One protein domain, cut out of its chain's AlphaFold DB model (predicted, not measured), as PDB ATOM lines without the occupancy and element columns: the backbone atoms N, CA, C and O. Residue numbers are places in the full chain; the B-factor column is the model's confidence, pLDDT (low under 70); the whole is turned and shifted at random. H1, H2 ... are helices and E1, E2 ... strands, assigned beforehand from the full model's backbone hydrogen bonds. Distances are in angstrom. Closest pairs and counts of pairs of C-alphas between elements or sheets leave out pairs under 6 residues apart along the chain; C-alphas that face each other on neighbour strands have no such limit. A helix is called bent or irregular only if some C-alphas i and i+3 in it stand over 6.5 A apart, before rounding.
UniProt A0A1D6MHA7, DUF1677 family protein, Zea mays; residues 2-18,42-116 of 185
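AT A GLANCE: This is residues 2 to 18 and 42 to 116 of the 185 residues of the protein "DUF1677 family protein" of Zea mays (UniProt A0A1D6MHA7). Two helices, H3 and H4, pack at a steep angle, and to one side of them lie a strand hairpin, E1 and E2, and the helix H2 that follows it directly. The separate helix H1 stands across one end of the longest axis, near H2 but touching no helix, while H4 runs out to the other end. The printed part has 92 residues, with H1, E1, E2, H2, H3 and H4 in chain order; the sheet E1 - E2 is antiparallel and the class is mostly helix. The whole is compact, with a radius of gyration of the C-alphas of 13.9 A and spans of 39 by 35 by 24 A.

IN THESE COORDINATES: Find C-alpha 2 at (163.248, 99.240, 149.510); from there H1 runs 24.9 A to residue 18. After the cut, look for E1 at residues 43 to 47, 13.2 A, and E2 at 54 to 58, 13.1 A. H2 follows at 59 to 68, 14.6 A, then H3 at 76 to 89, 20.4 A. H4, residues 95 to 115, is 28.3 A long and ends at C-alpha 115, (176.934, 69.614, 132.293); it is only just irregular, with C-alphas 112 and 115 6.53 A apart.

HOW THE PARTS SIT: H1 and H2 are close but not clearly touching, about perpendicular at 82 degrees; their closest C-alphas, Ile 13 and Ala 67, are 7.6 A apart. In the hairpin E1 and E2, directions differ by 146 degrees; look for N 44 and O 57 within hydrogen-bond range at 2.8 A. The closest C-alphas of E1 and H2, Val 43 and Ala 59, are 6.1 A apart. H2 and H3 are only just apart, closest 8.1 A. H4, with residues 95 to 103 alone, touches H3 at a steep tilt of 51 degrees, opposite ways; their closest C-alphas, Val 82 and Ala 99, are 5.7 A apart. Each O i to N i+4 pair is within hydrogen-bond range in H1, H2 and H3, and 16 of 17 in H4.

THE WHOLE: The C-alphas farthest apart, Lys 16 and Leu 116, are 40.9 A apart. Residues 19 to 41 are not printed, and C-alphas 18 and 42 stand 29.4 A apart across the cut. Of the links printed whole, none is long. Mean pLDDT of the printed part is 94.4, and no printed residue is under 70.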
ATOM      1  N   GLU A   2     163.614 100.577 150.023       80.74
ATOM      2  CA  GLU A   2     163.248  99.240 149.510       80.74
ATOM      3  C   GLU A   2     163.949  98.035 150.185       80.74
ATOM      4  O   GLU A   2     163.313  97.044 150.536       80.74
ATOM      5  N   SER A   3     165.253  98.125 150.475       83.13
ATOM      6  CA  SER A   3     165.994  97.034 151.139       83.13
ATOM      7  C   SER A   3     165.636  96.831 152.620       83.13
ATOM      8  O   SER A   3     165.986  95.805 153.209       83.13
ATOM      9  N   GLN A   4     165.014  97.817 153.268       85.17
ATOM     10  CA  GLN A   4     164.531  97.695 154.645       85.17
ATOM     11  C   GLN A   4     163.158  97.021 154.668       85.17
ATOM     12  O   GLN A   4     162.941  96.132 155.491       85.17
ATOM     13  N   ASP A   5     162.298  97.361 153.708       89.72
ATOM     14  CA  ASP A   5     160.990  96.729 153.525       89.72
ATOM     15  C   ASP A   5     161.140  95.244 153.185       89.72
ATOM     16  O   ASP A   5     160.493  94.399 153.804       89.72
ATOM     17  N   LEU A   6     162.089  94.900 152.306       89.90
ATOM     18  CA  LEU A   6     162.393  93.507 151.977       89.90
ATOM     19  C   LEU A   6     162.878  92.716 153.202       89.90
ATOM     20  O   LEU A   6     162.409  91.608 153.453       89.90
ATOM     21  N   ARG A   7     163.777  93.291 154.016       89.68
ATOM     22  CA  ARG A   7     164.250  92.645 155.256       89.68
ATOM     23  C   ARG A   7     163.119  92.421 156.258       89.68
ATOM     24  O   ARG A   7     163.089  91.381 156.923       89.68
ATOM     25  N   ARG A   8     162.190  93.373 156.360       88.82
ATOM     26  CA  ARG A   8     161.024  93.266 157.238       88.82
ATOM     27  C   ARG A   8     160.077  92.166 156.760       88.82
ATOM     28  O   ARG A   8     159.748  91.284 157.547       88.82
ATOM     29  N   ALA A   9     159.766  92.138 155.465       90.72
ATOM     30  CA  ALA A   9     158.955  91.090 154.852       90.72
ATOM     31  C   ALA A   9     159.569  89.690 155.045       90.72
ATOM     32  O   ALA A   9     158.870  88.761 155.449       90.72
ATOM     33  N   CYS A  10     160.885  89.533 154.849       90.88
ATOM     34  CA  CYS A  10     161.570  88.260 155.097       90.88
ATOM     35  C   CYS A  10     161.470  87.807 156.564       90.88
ATOM     36  O   CYS A  10     161.279  86.620 156.826       90.88
ATOM     37  N   SER A  11     161.559  88.740 157.517       93.44
ATOM     38  CA  SER A  11     161.459  88.438 158.954       93.44
ATOM     39  C   SER A  11     160.037  88.031 159.365       93.44
ATOM     40  O   SER A  11     159.848  87.107 160.158       93.44
ATOM     41  N   GLU A  12     159.022  88.683 158.793       92.89
ATOM     42  CA  GLU A  12     157.610  88.350 159.016       92.89
ATOM     43  C   GLU A  12     157.251  86.965 158.465       92.89
ATOM     44  O   GLU A  12     156.534  86.205 159.120       92.89
ATOM     45  N   ILE A  13     157.774  86.609 157.285       90.18
ATOM     46  CA  ILE A  13     157.581  85.280 156.686       90.18
ATOM     47  C   ILE A  13     158.231  84.200 157.562       90.18
ATOM     48  O   ILE A  13     157.583  83.197 157.860       90.18
ATOM     49  N   ALA A  14     159.462  84.421 158.038       88.47
ATOM     50  CA  ALA A  14     160.149  83.481 158.926       88.47
ATOM     51  C   ALA A  14     159.360  83.225 160.224       88.47
ATOM     52  O   ALA A  14     159.124  82.075 160.591       88.47
ATOM     53  N   SER A  15     158.856  84.287 160.858       84.82
ATOM     54  CA  SER A  15     158.072  84.187 162.102       84.82
ATOM     55  C   SER A  15     156.742  83.444 161.903       84.82
ATOM     56  O   SER A  15     156.283  82.708 162.777       84.82
ATOM     57  N   LYS A  16     156.098  83.613 160.739       84.70
ATOM     58  CA  LYS A  16     154.864  82.889 160.394       84.70
ATOM     59  C   LYS A  16     155.108  81.395 160.193       84.70
ATOM     60  O   LYS A  16     154.278  80.600 160.628       84.70
ATOM     61  N   LEU A  17     156.226  81.014 159.573       81.21
ATOM     62  CA  LEU A  17     156.602  79.607 159.415       81.21
ATOM     63  C   LEU A  17     156.853  78.944 160.770       81.21
ATOM     64  O   LEU A  17     156.374  77.839 161.002       81.21
ATOM     65  N   GLU A  18     157.513  79.641 161.694       75.14
ATOM     66  CA  GLU A  18     157.742  79.141 163.051       75.14
ATOM     67  C   GLU A  18     156.417  78.897 163.791       75.14
ATOM     68  O   GLU A  18     156.198  77.831 164.364       75.14
ATOM     69  N   GLN A  42     146.241  77.917 136.931       90.93
ATOM     70  CA  GLN A  42     147.003  78.186 135.723       90.93
ATOM     71  C   GLN A  42     148.427  77.651 135.886       90.93
ATOM     72  O   GLN A  42     149.095  77.911 136.891       90.93
ATOM     73  N   VAL A  43     148.866  76.870 134.901       95.26
ATOM     74  CA  VAL A  43     150.214  76.309 134.846       95.26
ATOM     75  C   VAL A  43     151.101  77.240 134.033       95.26
ATOM     76  O   VAL A  43     150.732  77.664 132.939       95.26
ATOM     77  N   GLU A  44     152.275  77.536 134.572       95.22
ATOM     78  CA  GLU A  44     153.295  78.371 133.955       95.22
ATOM     79  C   GLU A  44     154.640  77.642 133.977       95.22
ATOM     80  O   GLU A  44     154.997  76.989 134.963       95.22
ATOM     81  N   THR A  45     155.413  77.787 132.901       97.04
ATOM     82  CA  THR A  45     156.800  77.319 132.857       97.04
ATOM     83  C   THR A  45     157.709  78.361 133.502       97.04
ATOM     84  O   THR A  45     157.806  79.499 133.036       97.04
ATOM     85  N   VAL A  46     158.439  77.975 134.542       97.87
ATOM     86  CA  VAL A  46     159.362  78.849 135.282       97.87
ATOM     87  C   VAL A  46     160.751  78.218 135.354       97.87
ATOM     88  O   VAL A  46     160.895  77.002 135.297       97.87
ATOM     89  N   ARG A  47     161.803  79.043 135.429       98.11
ATOM     90  CA  ARG A  47     163.204  78.590 135.438       98.11
ATOM     91  C   ARG A  47     163.860  78.772 136.793       98.11
ATOM     92  O   ARG A  47     163.729  79.822 137.414       98.11
ATOM     93  N   CYS A  48     164.618  77.761 137.206       98.47
ATOM     94  CA  CYS A  48     165.274  77.717 138.505       98.47
ATOM     95  C   CYS A  48     166.419  78.727 138.546       98.47
ATOM     96  O   CYS A  48     167.316  78.667 137.701       98.47
ATOM     97  N   ALA A  49     166.439  79.593 139.560       97.94
ATOM     98  CA  ALA A  49     167.496  80.590 139.736       97.94
ATOM     99  C   ALA A  49     168.893  79.971 139.963       97.94
ATOM    100  O   ALA A  49     169.906  80.589 139.639       97.94
ATOM    101  N   CYS A  50     168.972  78.737 140.483       97.92
ATOM    102  CA  CYS A  50     170.244  78.046 140.719       97.92
ATOM    103  C   CYS A  50     170.757  77.301 139.477       97.92
ATOM    104  O   CYS A  50     171.868  77.558 139.017       97.92
ATOM    105  N   CYS A  51     169.979  76.351 138.948       97.03
ATOM    106  CA  CYS A  51     170.448  75.429 137.907       97.03
ATOM    107  C   CYS A  51     169.935  75.748 136.496       97.03
ATOM    108  O   CYS A  51     170.404  75.131 135.540       97.03
ATOM    109  N   GLY A  52     168.996  76.687 136.349       96.50
ATOM    110  CA  GLY A  52     168.430  77.106 135.063       96.50
ATOM    111  C   GLY A  52     167.439  76.125 134.428       96.50
ATOM    112  O   GLY A  52     166.909  76.423 133.358       96.50
ATOM    113  N   VAL A  53     167.180  74.975 135.062       96.16
ATOM    114  CA  VAL A  53     166.174  74.002 134.605       96.16
ATOM    115  C   VAL A  53     164.782  74.631 134.687       96.16
ATOM    116  O   VAL A  53     164.472  75.309 135.670       96.16
ATOM    117  N   GLY A  54     163.980  74.433 133.639       97.14
ATOM    118  CA  GLY A  54     162.578  74.837 133.597       97.14
ATOM    119  C   GLY A  54     161.660  73.731 134.111       97.14
ATOM    120  O   GLY A  54     161.894  72.566 133.793       97.14
ATOM    121  N   GLU A  55     160.635  74.090 134.876       97.88
ATOM    122  CA  GLU A  55     159.557  73.185 135.292       97.88
ATOM    123  C   GLU A  55     158.203  73.866 135.075       97.88
ATOM    124  O   GLU A  55     158.088  75.089 135.190       97.88
ATOM    125  N   ASP A  56     157.186  73.060 134.784       97.70
ATOM    126  CA  ASP A  56     155.802  73.508 134.689       97.70
ATOM    127  C   ASP A  56     155.155  73.414 136.072       97.70
ATOM    128  O   ASP A  56     155.144  72.356 136.704       97.70
ATOM    129  N   CYS A  57     154.656  74.537 136.576       96.73
ATOM    130  CA  CYS A  57     154.141  74.660 137.936       96.73
ATOM    131  C   CYS A  57     152.857  75.488 137.958       96.73
ATOM    132  O   CYS A  57     152.681  76.393 137.150       96.73
ATOM    133  N   THR A  58     151.973  75.226 138.921       96.64
ATOM    134  CA  THR A  58     150.813  76.098 139.145       96.64
ATOM    135  C   THR A  58     151.258  77.454 139.690       96.64
ATOM    136  O   THR A  58     152.195  77.532 140.494       96.64
ATOM    137  N   ALA A  59     150.559  78.528 139.318       95.97
ATOM    138  CA  ALA A  59     150.843  79.879 139.803       95.97
ATOM    139  C   ALA A  59     150.872  79.945 141.344       95.97
ATOM    140  O   ALA A  59     151.752  80.579 141.935       95.97
ATOM    141  N   ALA A  60     149.971  79.220 142.016       95.86
ATOM    142  CA  ALA A  60     149.957  79.103 143.473       95.86
ATOM    143  C   ALA A  60     151.257  78.493 144.037       95.86
ATOM    144  O   ALA A  60     151.824  79.027 144.995       95.86
ATOM    145  N   TYR A  61     151.765  77.415 143.430       96.70
ATOM    146  CA  TYR A  61     153.012  76.780 143.861       96.70
ATOM    147  C   TYR A  61     154.220  77.695 143.632       96.70
ATOM    148  O   TYR A  61     155.048  77.862 144.530       96.70
ATOM    149  N   ILE A  62     154.284  78.372 142.480       97.38
ATOM    150  CA  ILE A  62     155.352  79.331 142.163       97.38
ATOM    151  C   ILE A  62     155.421  80.436 143.224       97.38
ATOM    152  O   ILE A  62     156.507  80.732 143.731       97.38
ATOM    153  N   ARG A  63     154.273  81.016 143.604       96.36
ATOM    154  CA  ARG A  63     154.197  82.042 144.658       96.36
ATOM    155  C   ARG A  63     154.711  81.521 146.000       96.36
ATOM    156  O   ARG A  63     155.481  82.218 146.658       96.36
ATOM    157  N   GLY A  64     154.330  80.302 146.387       96.96
ATOM    158  CA  GLY A  64     154.782  79.682 147.637       96.96
ATOM    159  C   GLY A  64     156.300  79.481 147.691       96.96
ATOM    160  O   GLY A  64     156.941  79.803 148.696       96.96
ATOM    161  N   VAL A  65     156.895  79.020 146.588       98.01
ATOM    162  CA  VAL A  65     158.351  78.848 146.482       98.01
ATOM    163  C   VAL A  65     159.061  80.202 146.547       98.01
ATOM    164  O   VAL A  65     159.948  80.377 147.379       98.01
ATOM    165  N   ARG A  66     158.626  81.196 145.762       97.67
ATOM    166  CA  ARG A  66     159.231  82.543 145.769       97.67
ATOM    167  C   ARG A  66     159.181  83.207 147.145       97.67
ATOM    168  O   ARG A  66     160.158  83.828 147.558       97.67
ATOM    169  N   ALA A  67     158.087  83.031 147.886       97.31
ATOM    170  CA  ALA A  67     157.969  83.533 149.256       97.31
ATOM    171  C   ALA A  67     158.985  82.892 150.222       97.31
ATOM    172  O   ALA A  67     159.391  83.524 151.194       97.31
ATOM    173  N   SER A  68     159.422  81.661 149.944       96.64
ATOM    174  CA  SER A  68     160.348  80.904 150.795       96.64
ATOM    175  C   SER A  68     161.827  81.190 150.503       96.64
ATOM    176  O   SER A  68     162.669  81.001 151.378       96.64
ATOM    177  N   PHE A  69     162.157  81.645 149.291       97.10
ATOM    178  CA  PHE A  69     163.537  81.750 148.800       97.10
ATOM    179  C   PHE A  69     163.871  83.148 148.273       97.10
ATOM    180  O   PHE A  69     164.343  83.309 147.154       97.10
ATOM    181  N   CYS A  70     163.632  84.177 149.089       95.57
ATOM    182  CA  CYS A  70     164.037  85.557 148.781       95.57
ATOM    183  C   CYS A  70     163.487  86.101 147.441       95.57
ATOM    184  O   CYS A  70     164.119  86.951 146.822       95.57
ATOM    185  N   GLY A  71     162.315  85.635 146.999       96.78
ATOM    186  CA  GLY A  71     161.678  86.041 145.741       96.78
ATOM    187  C   GLY A  71     162.049  85.184 144.525       96.78
ATOM    188  O   GLY A  71     161.377  85.281 143.489       96.78
ATOM    189  N   ASP A  72     163.049  84.311 144.654       97.59
ATOM    190  CA  ASP A  72     163.500  83.423 143.588       97.59
ATOM    191  C   ASP A  72     162.673  82.142 143.532       97.59
ATOM    192  O   ASP A  72     162.291  81.558 144.548       97.59
ATOM    193  N   TRP A  73     162.414  81.673 142.313       98.21
ATOM    194  CA  TRP A  73     161.854  80.345 142.114       98.21
ATOM    195  C   TRP A  73     162.981  79.322 141.955       98.21
ATOM    196  O   TRP A  73     163.933  79.530 141.195       98.21
ATOM    197  N   LEU A  74     162.857  78.201 142.662       98.56
ATOM    198  CA  LEU A  74     163.794  77.085 142.627       98.56
ATOM    199  C   LEU A  74     163.059  75.808 142.221       98.56
ATOM    200  O   LEU A  74     161.944  75.571 142.682       98.56
ATOM    201  N   CYS A  75     163.727  74.958 141.439       97.92
ATOM    202  CA  CYS A  75     163.256  73.595 141.213       97.92
ATOM    203  C   CYS A  75     163.251  72.794 142.521       97.92
ATOM    204  O   CYS A  75     164.000  73.110 143.455       97.92
ATOM    205  N   GLY A  76     162.469  71.711 142.568       96.57
ATOM    206  CA  GLY A  76     162.315  70.892 143.778       96.57
ATOM    207  C   GLY A  76     163.647  70.437 144.394       96.57
ATOM    208  O   GLY A  76     163.842  70.540 145.602       96.57
ATOM    209  N   LEU A  77     164.613  70.029 143.565       97.88
ATOM    210  CA  LEU A  77     165.926  69.567 144.037       97.88
ATOM    211  C   LEU A  77     166.787  70.695 144.627       97.88
ATOM    212  O   LEU A  77     167.409  70.517 145.675       97.88
ATOM    213  N   CYS A  78     166.825  71.860 143.977       98.41
ATOM    214  CA  CYS A  78     167.571  73.014 144.482       98.41
ATOM    215  C   CYS A  78     166.944  73.571 145.763       98.41
ATOM    216  O   CYS A  78     167.671  73.941 146.685       98.41
ATOM    217  N   ALA A  79     165.611  73.592 145.847       98.17
ATOM    218  CA  ALA A  79     164.889  74.016 147.040       98.17
ATOM    219  C   ALA A  79     165.266  73.157 148.258       98.17
ATOM    220  O   ALA A  79     165.632  73.703 149.301       98.17
ATOM    221  N   GLU A  80     165.260  71.828 148.120       98.22
ATOM    222  CA  GLU A  80     165.671  70.918 149.198       98.22
ATOM    223  C   GLU A  80     167.154  71.072 149.559       98.22
ATOM    224  O   GLU A  80     167.504  71.115 150.739       98.22
ATOM    225  N   ALA A  81     168.037  71.260 148.574       98.09
ATOM    226  CA  ALA A  81     169.457  71.495 148.833       98.09
ATOM    227  C   ALA A  81     169.720  72.801 149.609       98.09
ATOM    228  O   ALA A  81     170.616  72.849 150.458       98.09
ATOM    229  N   VAL A  82     168.961  73.869 149.338       97.93
ATOM    230  CA  VAL A  82     169.055  75.132 150.090       97.93
ATOM    231  C   VAL A  82     168.494  74.961 151.500       97.93
ATOM    232  O   VAL A  82     169.168  75.349 152.456       97.93
ATOM    233  N   LYS A  83     167.323  74.330 151.662       97.29
ATOM    234  CA  LYS A  83     166.746  74.033 152.987       97.29
ATOM    235  C   LYS A  83     167.711  73.221 153.849       97.29
ATOM    236  O   LYS A  83     167.939  73.566 155.006       97.29
ATOM    237  N   GLU A  84     168.334  72.194 153.277       97.31
ATOM    238  CA  GLU A  84     169.300  71.351 153.978       97.31
ATOM    239  C   GLU A  84     170.552  72.132 154.402       97.31
ATOM    240  O   GLU A  84     171.040  71.959 155.520       97.31
ATOM    241  N   ARG A  85     171.057  73.039 153.555       95.88
ATOM    242  CA  ARG A  85     172.166  73.936 153.928       95.88
ATOM    243  C   ARG A  85     171.804  74.834 155.100       95.88
ATOM    244  O   ARG A  85     172.587  74.929 156.040       95.88
ATOM    245  N   VAL A  86     170.636  75.471 155.053       95.88
ATOM    246  CA  VAL A  86     170.155  76.339 156.138       95.88
ATOM    247  C   VAL A  86     170.036  75.534 157.432       95.88
ATOM    248  O   VAL A  86     170.578  75.936 158.459       95.88
ATOM    249  N   ARG A  87     169.432  74.342 157.366       95.25
ATOM    250  CA  ARG A  87     169.285  73.438 158.511       95.25
ATOM    251  C   ARG A  87     170.633  73.050 159.126       95.25
ATOM    252  O   ARG A  87     170.751  73.016 160.347       95.25
ATOM    253  N   ARG A  88     171.655  72.778 158.305       95.23
ATOM    254  CA  ARG A  88     173.007  72.410 158.773       95.23
ATOM    255  C   ARG A  88     173.767  73.553 159.437       95.23
ATOM    256  O   ARG A  88     174.589  73.283 160.304       95.23
ATOM    257  N   GLN A  89     173.523  74.797 159.032       91.50
ATOM    258  CA  GLN A  89     174.158  75.965 159.652       91.50
ATOM    259  C   GLN A  89     173.538  76.316 161.014       91.50
ATOM    260  O   GLN A  89     174.176  76.987 161.822       91.50
ATOM    261  N   GLY A  90     172.316  75.842 161.281       88.46
ATOM    262  CA  GLY A  90     171.607  76.093 162.530       88.46
ATOM    263  C   GLY A  90     171.140  77.549 162.689       88.46
ATOM    264  O   GLY A  90     171.219  78.340 161.745       88.46
ATOM    265  N   PRO A  91     170.649  77.926 163.886       83.09
ATOM    266  CA  PRO A  91     170.047  79.242 164.132       83.09
ATOM    267  C   PRO A  91     171.011  80.423 163.953       83.09
ATOM    268  O   PRO A  91     170.590  81.503 163.561       83.09
ATOM    269  N   ALA A  92     172.306  80.212 164.208       85.15
ATOM    270  CA  ALA A  92     173.359  81.215 164.010       85.15
ATOM    271  C   ALA A  92     173.879  81.267 162.558       85.15
ATOM    272  O   ALA A  92     174.890  81.912 162.276       85.15
ATOM    273  N   GLY A  93     173.231  80.541 161.643       85.51
ATOM    274  CA  GLY A  93     173.623  80.452 160.248       85.51
ATOM    275  C   GLY A  93     173.458  81.759 159.478       85.51
ATOM    276  O   GLY A  93     172.782  82.697 159.888       85.51
ATOM    277  N   SER A  94     174.036  81.782 158.281       88.24
ATOM    278  CA  SER A  94     174.015  82.935 157.370       88.24
ATOM    279  C   SER A  94     172.639  83.227 156.732       88.24
ATOM    280  O   SER A  94     172.493  84.173 155.957       88.24
ATOM    281  N   GLY A  95     171.619  82.431 157.067       93.19
ATOM    282  CA  GLY A  95     170.253  82.560 156.566       93.19
ATOM    283  C   GLY A  95     170.042  81.993 155.156       93.19
ATOM    284  O   GLY A  95     170.958  81.491 154.501       93.19
ATOM    285  N   VAL A  96     168.795  82.076 154.681       95.47
ATOM    286  CA  VAL A  96     168.368  81.503 153.389       95.47
ATOM    287  C   VAL A  96     169.097  82.147 152.209       95.47
ATOM    288  O   VAL A  96     169.553  81.432 151.323       95.47
ATOM    289  N   ALA A  97     169.269  83.473 152.212       95.78
ATOM    290  CA  ALA A  97     169.908  84.201 151.111       95.78
ATOM    291  C   ALA A  97     171.361  83.752 150.869       95.78
ATOM    292  O   ALA A  97     171.768  83.526 149.730       95.78
ATOM    293  N   ALA A  98     172.140  83.567 151.937       95.80
ATOM    294  CA  ALA A  98     173.521  83.111 151.826       95.80
ATOM    295  C   ALA A  98     173.611  81.632 151.418       95.80
ATOM    296  O   ALA A  98     174.441  81.276 150.578       95.80
ATOM    297  N   ALA A  99     172.727  80.772 151.938       96.61
ATOM    298  CA  ALA A  99     172.632  79.377 151.505       96.61
ATOM    299  C   ALA A  99     172.243  79.251 150.019       96.61
ATOM    300  O   ALA A  99     172.812  78.426 149.300       96.61
ATOM    301  N   LEU A 100     171.321  80.097 149.552       97.54
ATOM    302  CA  LEU A 100     170.906  80.201 148.155       97.54
ATOM    303  C   LEU A 100     172.050  80.700 147.266       97.54
ATOM    304  O   LEU A 100     172.314  80.104 146.224       97.54
ATOM    305  N   GLY A 101     172.790  81.722 147.701       96.79
ATOM    306  CA  GLY A 101     173.972  82.228 146.998       96.79
ATOM    307  C   GLY A 101     175.077  81.176 146.850       96.79
ATOM    308  O   GLY A 101     175.601  80.985 145.750       96.79
ATOM    309  N   ALA A 102     175.385  80.447 147.929       96.71
ATOM    310  CA  ALA A 102     176.369  79.367 147.922       96.71
ATOM    311  C   ALA A 102     175.945  78.216 146.996       96.71
ATOM    312  O   ALA A 102     176.720  77.794 146.138       96.71
ATOM    313  N   HIS A 103     174.696  77.749 147.107       98.02
ATOM    314  CA  HIS A 103     174.197  76.692 146.229       98.02
ATOM    315  C   HIS A 103     174.139  77.137 144.763       98.02
ATOM    316  O   HIS A 103     174.525  76.383 143.875       98.02
ATOM    317  N   GLY A 104     173.718  78.377 144.501       97.88
ATOM    318  CA  GLY A 104     173.703  78.948 143.159       97.88
ATOM    319  C   GLY A 104     175.096  78.997 142.527       97.88
ATOM    320  O   GLY A 104     175.231  78.725 141.335       97.88
ATOM    321  N   ALA A 105     176.143  79.288 143.305       97.82
ATOM    322  CA  ALA A 105     177.523  79.244 142.819       97.82
ATOM    323  C   ALA A 105     177.950  77.823 142.421       97.82
ATOM    324  O   ALA A 105     178.502  77.637 141.338       97.82
ATOM    325  N   GLU A 106     177.628  76.821 143.237       97.78
ATOM    326  CA  GLU A 106     177.896  75.417 142.905       97.78
ATOM    327  C   GLU A 106     177.118  74.946 141.674       97.78
ATOM    328  O   GLU A 106     177.673  74.258 140.821       97.78
ATOM    329  N   CYS A 107     175.846  75.333 141.536       98.00
ATOM    330  CA  CYS A 107     175.066  75.006 140.345       98.00
ATOM    331  C   CYS A 107     175.661  75.642 139.085       98.00
ATOM    332  O   CYS A 107     175.701  74.988 138.044       98.00
ATOM    333  N   ARG A 108     176.149  76.886 139.166       97.01
ATOM    334  CA  ARG A 108     176.836  77.542 138.043       97.01
ATOM    335  C   ARG A 108     178.129  76.824 137.667       97.01
ATOM    336  O   ARG A 108     178.333  76.583 136.482       97.01
ATOM    337  N   ASP A 109     178.952  76.434 138.640       96.29
ATOM    338  CA  ASP A 109     180.174  75.656 138.391       96.29
ATOM    339  C   ASP A 109     179.857  74.287 137.774       96.29
ATOM    340  O   ASP A 109     180.423  73.910 136.746       96.29
ATOM    341  N   PHE A 110     178.873  73.574 138.327       96.98
ATOM    342  CA  PHE A 110     178.412  72.295 137.790       96.98
ATOM    343  C   PHE A 110     177.906  72.430 136.352       96.98
ATOM    344  O   PHE A 110     178.225  71.597 135.501       96.98
ATOM    345  N   ASN A 111     177.148  73.488 136.063       96.19
ATOM    346  CA  ASN A 111     176.656  73.761 134.723       96.19
ATOM    347  C   ASN A 111     177.815  74.058 133.765       96.19
ATOM    348  O   ASN A 111     177.885  73.425 132.719       96.19
ATOM    349  N   ALA A 112     178.746  74.940 134.140       95.39
ATOM    350  CA  ALA A 112     179.878  75.358 133.309       95.39
ATOM    351  C   ALA A 112     180.948  74.271 133.101       95.39
ATOM    352  O   ALA A 112     181.729  74.348 132.157       95.39
ATOM    353  N   THR A 113     181.007  73.258 133.964       95.39
ATOM    354  CA  THR A 113     182.017  72.197 133.874       95.39
ATOM    355  C   THR A 113     181.390  70.860 133.501       95.39
ATOM    356  O   THR A 113     181.611  70.324 132.416       95.39
ATOM    357  N   THR A 114     180.573  70.317 134.396       96.67
ATOM    358  CA  THR A 114     180.113  68.931 134.345       96.67
ATOM    359  C   THR A 114     178.949  68.748 133.385       96.67
ATOM    360  O   THR A 114     178.946  67.763 132.653       96.67
ATOM    361  N   ARG A 115     177.996  69.690 133.313       95.10
ATOM    362  CA  ARG A 115     176.934  69.614 132.293       95.10
ATOM    363  C   ARG A 115     177.452  69.911 130.893       95.10
ATOM    364  O   ARG A 115     177.036  69.231 129.964       95.10
ATOM    365  N   LEU A 116     178.335  70.904 130.738       96.07
ATOM    366  CA  LEU A 116     178.891  71.246 129.424       96.07
ATOM    367  C   LEU A 116     179.757  70.122 128.846       96.07
ATOM    368  O   LEU A 116     179.682  69.854 127.650       96.07
TER     369      LEU A 116